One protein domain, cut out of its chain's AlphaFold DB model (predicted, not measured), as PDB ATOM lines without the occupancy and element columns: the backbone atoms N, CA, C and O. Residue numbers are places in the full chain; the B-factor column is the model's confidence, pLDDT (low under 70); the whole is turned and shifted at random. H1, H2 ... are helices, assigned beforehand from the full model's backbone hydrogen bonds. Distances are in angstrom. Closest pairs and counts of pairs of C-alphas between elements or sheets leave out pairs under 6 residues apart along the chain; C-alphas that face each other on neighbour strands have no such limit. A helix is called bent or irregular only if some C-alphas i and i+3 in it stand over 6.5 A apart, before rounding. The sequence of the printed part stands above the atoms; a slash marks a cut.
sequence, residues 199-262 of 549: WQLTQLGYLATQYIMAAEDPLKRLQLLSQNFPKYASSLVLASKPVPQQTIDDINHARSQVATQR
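What this domain is: This is residues 199 to 262 of the 549 residues of an uncharacterized protein of Aphanomyces astaci (UniProt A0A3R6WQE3). Three helices of ten residues each, H2, H3 and H4, are joined by tight links into a rough triangle, in which H4 comes back to pack on H2 about perpendicular to it. The longest helix, H5, is set off on the side of H2 away from H4, and residues 253 to 262, of which 253 to 260 belong to H5, stick out as an arm, while the short H1 sits by H4 ahead of H2. The printed part has 64 residues with five named helices, H1 to H5 in chain order, and no named strand; the class is all helix. The whole is compact, with a radius of gyration of the C-alphas of 12.3 A, and spans 32 by 25 by 21 A.

Where its parts are: H1 is residues 199 to 202, beginning at C-alpha 199 at (-31.620, -37.905, 25.406). H2, residues 204 to 213, measures 14.2 A from first to last C-alpha. H3, residues 218 to 227, measures 14.1 A and begins at C-alpha 218 at (-46.197, -48.009, 42.651). H4, residues 229 to 238, measures 14.2 A; it is neither bent nor irregular, but only just: C-alphas 231 and 234 are 6.1 A apart. H5, residues 245 to 260, measures 22.3 A and ends at C-alpha 260 at (-21.877, -50.035, 47.109).

How they stand to each other: H1 and H2 meet only through their link. H1 and H4 are close but not clearly touching; their closest C-alphas, of Gln 200 and Val 237, are 5.7 A apart. H2 and H3 touch only at the corner by their link, with the C-alphas of Ile 212 and Pro 218 closest at 5.0 A, at a steep tilt of 39 degrees, opposite ways. H2 and H4 touch, about perpendicular at 85 degrees; the closest C-alphas, of Leu 207 and Leu 236, are 6.5 A apart. H3 and H4 are close but not clearly touching, with the C-alphas of Leu 225 and Tyr 232 closest at 6.3 A, at a steep tilt of 69 degrees, only just short of about perpendicular, opposite ways. H2 and H5 are close but not clearly touching, about perpendicular at 88 degrees, with the C-alphas of Tyr 206 and Ile 248 closest at 6.7 A. H5 is apart from H1, H3 and H4. In H2, H3 and H5 every O i to N i+4 pair is within hydrogen-bond range, in H4 4 of 6 are, and H1 is too short for such a pair.

The domain as a whole: The C-alphas farthest apart, of Leu 238 and Gln 261, are 34.3 A apart. The printed part has no cut and no long link. The mean pLDDT of the printed part is 78.7; residues 199 to 202, 233 to 235, 237 to 242 and 259 to 262 are under 70.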
ATOM      1  N   TRP A 199     -31.552 -37.805  23.943       51.72
ATOM      2  CA  TRP A 199     -31.620 -37.905  25.406       51.72
ATOM      3  C   TRP A 199     -32.734 -38.829  25.928       51.72
ATOM      4  O   TRP A 199     -32.705 -39.214  27.092       51.72
ATOM      5  N   GLN A 200     -33.743 -39.180  25.125       58.97
ATOM      6  CA  GLN A 200     -34.928 -39.874  25.646       58.97
ATOM      7  C   GLN A 200     -34.680 -41.364  25.911       58.97
ATOM      8  O   GLN A 200     -35.206 -41.902  26.881       58.97
ATOM      9  N   LEU A 201     -33.833 -42.020  25.109       59.69
ATOM     10  CA  LEU A 201     -33.414 -43.400  25.379       59.69
ATOM     11  C   LEU A 201     -32.427 -43.475  26.551       59.69
ATOM     12  O   LEU A 201     -32.551 -44.364  27.389       59.69
ATOM     13  N   THR A 202     -31.503 -42.516  26.672       65.50
ATOM     14  CA  THR A 202     -30.576 -42.460  27.818       65.50
ATOM     15  C   THR A 202     -31.277 -42.078  29.126       65.50
ATOM     16  O   THR A 202     -30.795 -42.443  30.197       65.50
ATOM     17  N   GLN A 203     -32.437 -41.408  29.063       74.06
ATOM     18  CA  GLN A 203     -33.269 -41.091  30.230       74.06
ATOM     19  C   GLN A 203     -34.404 -42.092  30.522       74.06
ATOM     20  O   GLN A 203     -35.084 -41.935  31.537       74.06
ATOM     21  N   LEU A 204     -34.600 -43.139  29.706       81.38
ATOM     22  CA  LEU A 204     -35.719 -44.089  29.841       81.38
ATOM     23  C   LEU A 204     -35.819 -44.719  31.244       81.38
ATOM     24  O   LEU A 204     -36.921 -44.872  31.766       81.38
ATOM     25  N   GLY A 205     -34.682 -45.026  31.880       83.50
ATOM     26  CA  GLY A 205     -34.647 -45.533  33.257       83.50
ATOM     27  C   GLY A 205     -35.249 -44.549  34.266       83.50
ATOM     28  O   GLY A 205     -36.169 -44.909  34.994       83.50
ATOM     29  N   TYR A 206     -34.801 -43.289  34.260       86.75
ATOM     30  CA  TYR A 206     -35.316 -42.255  35.168       86.75
ATOM     31  C   TYR A 206     -36.796 -41.928  34.894       86.75
ATOM     32  O   TYR A 206     -37.558 -41.705  35.835       86.75
ATOM     33  N   LEU A 207     -37.222 -41.946  33.624       85.38
ATOM     34  CA  LEU A 207     -38.627 -41.777  33.230       85.38
ATOM     35  C   LEU A 207     -39.508 -42.916  33.764       85.38
ATOM     36  O   LEU A 207     -40.574 -42.656  34.323       85.38
ATOM     37  N   ALA A 208     -39.052 -44.169  33.661       87.06
ATOM     38  CA  ALA A 208     -39.739 -45.317  34.252       87.06
ATOM     39  C   ALA A 208     -39.811 -45.208  35.786       87.06
ATOM     40  O   ALA A 208     -40.880 -45.425  36.357       87.06
ATOM     41  N   THR A 209     -38.723 -44.798  36.454       89.25
ATOM     42  CA  THR A 209     -38.713 -44.549  37.906       89.25
ATOM     43  C   THR A 209     -39.738 -43.486  38.305       89.25
ATOM     44  O   THR A 209     -40.549 -43.743  39.192       89.25
ATOM     45  N   GLN A 210     -39.776 -42.326  37.638       87.44
ATOM     46  CA  GLN A 210     -40.781 -41.294  37.928       87.44
ATOM     47  C   GLN A 210     -42.212 -41.793  37.692       87.44
ATOM     48  O   GLN A 210     -43.084 -41.564  38.524       87.44
ATOM     49  N   TYR A 211     -42.457 -42.511  36.594       85.88
ATOM     50  CA  TYR A 211     -43.777 -43.054  36.259       85.88
ATOM     51  C   TYR A 211     -44.289 -44.088  37.274       85.88
ATOM     52  O   TYR A 211     -45.496 -44.183  37.503       85.88
ATOM     53  N   ILE A 212     -43.381 -44.840  37.902       90.12
ATOM     54  CA  ILE A 212     -43.680 -45.742  39.021       90.12
ATOM     55  C   ILE A 212     -43.978 -44.943  40.295       90.12
ATOM     56  O   ILE A 212     -45.023 -45.145  40.909       90.12
ATOM     57  N   MET A 213     -43.097 -44.009  40.667       89.06
ATOM     58  CA  MET A 213     -43.205 -43.231  41.910       89.06
ATOM     59  C   MET A 213     -44.382 -42.241  41.926       89.06
ATOM     60  O   MET A 213     -44.844 -41.865  42.998       89.06
ATOM     61  N   ALA A 214     -44.882 -41.826  40.757       87.62
ATOM     62  CA  ALA A 214     -46.036 -40.936  40.614       87.62
ATOM     63  C   ALA A 214     -47.399 -41.665  40.569       87.62
ATOM     64  O   ALA A 214     -48.429 -41.024  40.357       87.62
ATOM     65  N   ALA A 215     -47.431 -42.994  40.722       90.88
ATOM     66  CA  ALA A 215     -48.667 -43.772  40.746       90.88
ATOM     67  C   ALA A 215     -49.216 -43.949  42.174       90.88
ATOM     68  O   ALA A 215     -48.454 -44.122  43.117       90.88
ATOM     69  N   GLU A 216     -50.546 -44.011  42.314       93.31
ATOM     70  CA  GLU A 216     -51.225 -44.337  43.587       93.31
ATOM     71  C   GLU A 216     -50.831 -45.722  44.138       93.31
ATOM     72  O   GLU A 216     -50.817 -45.936  45.346       93.31
ATOM     73  N   ASP A 217     -50.488 -46.652  43.243       94.50
ATOM     74  CA  ASP A 217     -49.958 -47.985  43.546       94.50
ATOM     75  C   ASP A 217     -48.659 -48.202  42.743       94.50
ATOM     76  O   ASP A 217     -48.706 -48.648  41.585       94.50
ATOM     77  N   PRO A 218     -47.488 -47.849  43.315       94.62
ATOM     78  CA  PRO A 218     -46.197 -48.009  42.651       94.62
ATOM     79  C   PRO A 218     -45.829 -49.472  42.383       94.62
ATOM     80  O   PRO A 218     -45.212 -49.766  41.360       94.62
ATOM     81  N   LEU A 219     -46.220 -50.411  43.253       91.19
ATOM     82  CA  LEU A 219     -45.836 -51.820  43.121       91.19
ATOM     83  C   LEU A 219     -46.535 -52.468  41.916       91.19
ATOM     84  O   LEU A 219     -45.896 -53.110  41.082       91.19
ATOM     85  N   LYS A 220     -47.839 -52.223  41.767       91.19
ATOM     86  CA  LYS A 220     -48.624 -52.646  40.602       91.19
ATOM     87  C   LYS A 220     -48.215 -51.907  39.330       91.19
ATOM     88  O   LYS A 220     -48.249 -52.490  38.247       91.19
ATOM     89  N   ARG A 221     -47.792 -50.639  39.442       91.44
ATOM     90  CA  ARG A 221     -47.242 -49.871  38.313       91.44
ATOM     91  C   ARG A 221     -45.932 -50.474  37.809       91.44
ATOM     92  O   ARG A 221     -45.797 -50.654  36.601       91.44
ATOM     93  N   LEU A 222     -45.022 -50.829  38.719       91.75
ATOM     94  CA  LEU A 222     -43.782 -51.549  38.425       91.75
ATOM     95  C   LEU A 222     -44.082 -52.899  37.763       91.75
ATOM     96  O   LEU A 222     -43.575 -53.153  36.676       91.75
ATOM     97  N   GLN A 223     -44.964 -53.720  38.345       89.06
ATOM     98  CA  GLN A 223     -45.343 -55.021  37.778       89.06
ATOM     99  C   GLN A 223     -45.860 -54.901  36.332       89.06
ATOM    100  O   GLN A 223     -45.376 -55.600  35.441       89.06
ATOM    101  N   LEU A 224     -46.813 -53.994  36.089       86.31
ATOM    102  CA  LEU A 224     -47.404 -53.760  34.769       86.31
ATOM    103  C   LEU A 224     -46.356 -53.298  33.741       86.31
ATOM    104  O   LEU A 224     -46.360 -53.769  32.599       86.31
ATOM    105  N   LEU A 225     -45.464 -52.396  34.161       86.50
ATOM    106  CA  LEU A 225     -44.379 -51.850  33.350       86.50
ATOM    107  C   LEU A 225     -43.335 -52.919  33.013       86.50
ATOM    108  O   LEU A 225     -42.971 -53.037  31.848       86.50
ATOM    109  N   SER A 226     -42.898 -53.731  33.977       85.88
ATOM    110  CA  SER A 226     -41.926 -54.810  33.751       85.88
ATOM    111  C   SER A 226     -42.476 -55.906  32.836       85.88
ATOM    112  O   SER A 226     -41.773 -56.351  31.935       85.88
ATOM    113  N   GLN A 227     -43.741 -56.307  33.009       82.69
ATOM    114  CA  GLN A 227     -44.369 -57.357  32.190       82.69
ATOM    115  C   GLN A 227     -44.586 -56.956  30.722       82.69
ATOM    116  O   GLN A 227     -44.678 -57.823  29.859       82.69
ATOM    117  N   ASN A 228     -44.695 -55.657  30.426       79.75
ATOM    118  CA  ASN A 228     -45.056 -55.143  29.097       79.75
ATOM    119  C   ASN A 228     -44.084 -54.048  28.622       79.75
ATOM    120  O   ASN A 228     -44.478 -53.134  27.890       79.75
ATOM    121  N   PHE A 229     -42.823 -54.106  29.061       77.25
ATOM    122  CA  PHE A 229     -41.882 -52.987  28.956       77.25
ATOM    123  C   PHE A 229     -41.746 -52.382  27.546       77.25
ATOM    124  O   PHE A 229     -41.843 -51.159  27.449       77.25
ATOM    125  N   PRO A 230     -41.640 -53.154  26.441       75.75
ATOM    126  CA  PRO A 230     -41.535 -52.577  25.095       75.75
ATOM    127  C   PRO A 230     -42.730 -51.696  24.698       75.75
ATOM    128  O   PRO A 230     -42.556 -50.687  24.019       75.75
ATOM    129  N   LYS A 231     -43.943 -52.032  25.159       71.81
ATOM    130  CA  LYS A 231     -45.166 -51.259  24.889       71.81
ATOM    131  C   LYS A 231     -45.196 -49.952  25.683       71.81
ATOM    132  O   LYS A 231     -45.609 -48.920  25.157       71.81
ATOM    133  N   TYR A 232     -44.755 -49.985  26.941       72.38
ATOM    134  CA  TYR A 232     -44.739 -48.800  27.800       72.38
ATOM    135  C   TYR A 232     -43.538 -47.883  27.539       72.38
ATOM    136  O   TYR A 232     -43.702 -46.670  27.617       72.38
ATOM    137  N   ALA A 233     -42.373 -48.412  27.152       68.69
ATOM    138  CA  ALA A 233     -41.171 -47.629  26.856       68.69
ATOM    139  C   ALA A 233     -41.417 -46.551  25.785       68.69
ATOM    140  O   ALA A 233     -41.102 -45.383  26.013       68.69
ATOM    141  N   SER A 234     -42.069 -46.906  24.673       65.31
ATOM    142  CA  SER A 234     -42.461 -45.949  23.629       65.31
ATOM    143  C   SER A 234     -43.376 -44.846  24.175       65.31
ATOM    144  O   SER A 234     -43.176 -43.671  23.882       65.31
ATOM    145  N   SER A 235     -44.347 -45.197  25.028       67.25
ATOM    146  CA  SER A 235     -45.238 -44.211  25.655       67.25
ATOM    147  C   SER A 235     -44.509 -43.299  26.646       67.25
ATOM    148  O   SER A 235     -44.854 -42.125  26.731       67.25
ATOM    149  N   LEU A 236     -43.528 -43.812  27.394       72.25
ATOM    150  CA  LEU A 236     -42.741 -43.041  28.363       72.25
ATOM    151  C   LEU A 236     -41.816 -42.038  27.671       72.25
ATOM    152  O   LEU A 236     -41.702 -40.898  28.115       72.25
ATOM    153  N   VAL A 237     -41.197 -42.449  26.562       65.62
ATOM    154  CA  VAL A 237     -40.360 -41.575  25.733       65.62
ATOM    155  C   VAL A 237     -41.196 -40.486  25.063       65.62
ATOM    156  O   VAL A 237     -40.850 -39.309  25.154       65.62
ATOM    157  N   LEU A 238     -42.316 -40.847  24.428       58.94
ATOM    158  CA  LEU A 238     -43.159 -39.888  23.708       58.94
ATOM    159  C   LEU A 238     -43.888 -38.897  24.637       58.94
ATOM    160  O   LEU A 238     -44.226 -37.799  24.199       58.94
ATOM    161  N   ALA A 239     -44.126 -39.254  25.904       55.16
ATOM    162  CA  ALA A 239     -44.936 -38.472  26.841       55.16
ATOM    163  C   ALA A 239     -44.151 -37.934  28.054       55.16
ATOM    164  O   ALA A 239     -44.572 -38.123  29.197       55.16
ATOM    165  N   SER A 240     -43.037 -37.219  27.841       55.69
ATOM    166  CA  SER A 240     -42.419 -36.400  28.902       55.69
ATOM    167  C   SER A 240     -41.521 -35.260  28.415       55.69
ATOM    168  O   SER A 240     -40.920 -35.304  27.343       55.69
ATOM    169  N   LYS A 241     -41.409 -34.229  29.265       63.78
ATOM    170  CA  LYS A 241     -40.313 -33.244  29.230       63.78
ATOM    171  C   LYS A 241     -39.005 -33.919  29.700       63.78
ATOM    172  O   LYS A 241     -39.093 -34.956  30.354       63.78
ATOM    173  N   PRO A 242     -37.811 -33.352  29.435       66.19
ATOM    174  CA  PRO A 242     -36.572 -33.861  30.021       66.19
ATOM    175  C   PRO A 242     -36.674 -33.979  31.547       66.19
ATOM    176  O   PRO A 242     -37.250 -33.101  32.198       66.19
ATOM    177  N   VAL A 243     -36.110 -35.050  32.105       79.31
ATOM    178  CA  VAL A 243     -36.099 -35.284  33.556       79.31
ATOM    179  C   VAL A 243     -35.319 -34.148  34.241       79.31
ATOM    180  O   VAL A 243     -34.209 -33.844  33.796       79.31
ATOM    181  N   PRO A 244     -35.854 -33.495  35.295       86.44
ATOM    182  CA  PRO A 244     -35.127 -32.456  36.023       86.44
ATOM    183  C   PRO A 244     -33.814 -32.996  36.595       86.44
ATOM    184  O   PRO A 244     -33.816 -34.059  37.214       86.44
ATOM    185  N   GLN A 245     -32.714 -32.251  36.429       83.44
ATOM    186  CA  GLN A 245     -31.373 -32.723  36.799       83.44
ATOM    187  C   GLN A 245     -31.290 -33.179  38.264       83.44
ATOM    188  O   GLN A 245     -30.809 -34.275  38.514       83.44
ATOM    189  N   GLN A 246     -31.885 -32.425  39.197       88.06
ATOM    190  CA  GLN A 246     -31.966 -32.816  40.610       88.06
ATOM    191  C   GLN A 246     -32.513 -34.240  40.790       88.06
ATOM    192  O   GLN A 246     -31.936 -35.023  41.524       88.06
ATOM    193  N   THR A 247     -33.570 -34.622  40.066       85.62
ATOM    194  CA  THR A 247     -34.152 -35.970  40.179       85.62
ATOM    195  C   THR A 247     -33.281 -37.049  39.530       85.62
ATOM    196  O   THR A 247     -33.331 -38.202  39.952       85.62
ATOM    197  N   ILE A 248     -32.464 -36.703  38.528       83.81
ATOM    198  CA  ILE A 248     -31.418 -37.599  38.005       83.81
ATOM    199  C   ILE A 248     -30.355 -37.827  39.087       83.81
ATOM    200  O   ILE A 248     -29.943 -38.965  39.310       83.81
ATOM    201  N   ASP A 249     -29.947 -36.766  39.779       86.50
ATOM    202  CA  ASP A 249     -28.926 -36.807  40.826       86.50
ATOM    203  C   ASP A 249     -29.428 -37.570  42.069       86.50
ATOM    204  O   ASP A 249     -28.728 -38.454  42.565       86.50
ATOM    205  N   ASP A 250     -30.673 -37.335  42.499       88.12
ATOM    206  CA  ASP A 250     -31.346 -38.047  43.597       88.12
ATOM    207  C   ASP A 250     -31.437 -39.562  43.318       88.12
ATOM    208  O   ASP A 250     -31.085 -40.389  44.166       88.12
ATOM    209  N   ILE A 251     -31.873 -39.946  42.107       85.75
ATOM    210  CA  ILE A 251     -31.966 -41.357  41.694       85.75
ATOM    211  C   ILE A 251     -30.570 -41.987  41.608       85.75
ATOM    212  O   ILE A 251     -30.391 -43.132  42.024       85.75
ATOM    213  N   ASN A 252     -29.567 -41.263  41.104       84.00
ATOM    214  CA  ASN A 252     -28.199 -41.774  41.023       84.00
ATOM    215  C   ASN A 252     -27.524 -41.899  42.396       84.00
ATOM    216  O   ASN A 252     -26.746 -42.831  42.588       84.00
ATOM    217  N   HIS A 253     -27.858 -41.043  43.365       84.38
ATOM    218  CA  HIS A 253     -27.427 -41.189  44.755       84.38
ATOM    219  C   HIS A 253     -28.055 -42.427  45.421       84.38
ATOM    220  O   HIS A 253     -27.350 -43.230  46.026       84.38
ATOM    221  N   ALA A 254     -29.362 -42.654  45.251       81.00
ATOM    222  CA  ALA A 254     -29.999 -43.883  45.737       81.00
ATOM    223  C   ALA A 254     -29.412 -45.141  45.060       81.00
ATOM    224  O   ALA A 254     -29.123 -46.144  45.714       81.00
ATOM    225  N   ARG A 255     -29.167 -45.075  43.745       78.75
ATOM    226  CA  ARG A 255     -28.548 -46.159  42.971       78.75
ATOM    227  C   ARG A 255     -27.100 -46.435  43.388       78.75
ATOM    228  O   ARG A 255     -26.704 -47.598  43.389       78.75
ATOM    229  N   SER A 256     -26.310 -45.417  43.735       72.88
ATOM    230  CA  SER A 256     -24.926 -45.624  44.173       72.88
ATOM    231  C   SER A 256     -24.861 -46.317  45.536       72.88
ATOM    232  O   SER A 256     -24.060 -47.230  45.691       72.88
ATOM    233  N   GLN A 257     -25.767 -46.001  46.469       74.88
ATOM    234  CA  GLN A 257     -25.885 -46.727  47.741       74.88
ATOM    235  C   GLN A 257     -26.201 -48.219  47.522       74.88
ATOM    236  O   GLN A 257     -25.500 -49.082  48.054       74.88
ATOM    237  N   VAL A 258     -27.182 -48.531  46.664       74.94
ATOM    238  CA  VAL A 258     -27.521 -49.912  46.254       74.94
ATOM    239  C   VAL A 258     -26.326 -50.621  45.601       74.94
ATOM    240  O   VAL A 258     -26.092 -51.802  45.865       74.94
ATOM    241  N   ALA A 259     -25.541 -49.909  44.785       68.69
ATOM    242  CA  ALA A 259     -24.337 -50.442  44.148       68.69
ATOM    243  C   ALA A 259     -23.239 -50.784  45.169       68.69
ATOM    244  O   ALA A 259     -22.739 -51.907  45.173       68.69
ATOM    245  N   THR A 260     -22.900 -49.849  46.064       65.62
ATOM    246  CA  THR A 260     -21.877 -50.035  47.109       65.62
ATOM    247  C   THR A 260     -22.222 -51.194  48.047       65.62
ATOM    248  O   THR A 260     -21.331 -51.932  48.460       65.62
ATOM    249  N   GLN A 261     -23.507 -51.411  48.335       67.81
ATOM    250  CA  GLN A 261     -23.988 -52.516  49.172       67.81
ATOM    251  C   GLN A 261     -24.163 -53.855  48.417       67.81
ATOM    252  O   GLN A 261     -24.596 -54.835  49.019       67.81
ATOM    253  N   ARG A 262     -23.828 -53.926  47.117       66.50
ATOM    254  CA  ARG A 262     -24.025 -55.106  46.239       66.50
ATOM    255  C   ARG A 262     -25.489 -55.578  46.141       66.50
ATOM    256  O   ARG A 262     -25.750 -56.757  45.920       66.50
TER     257      ARG A 262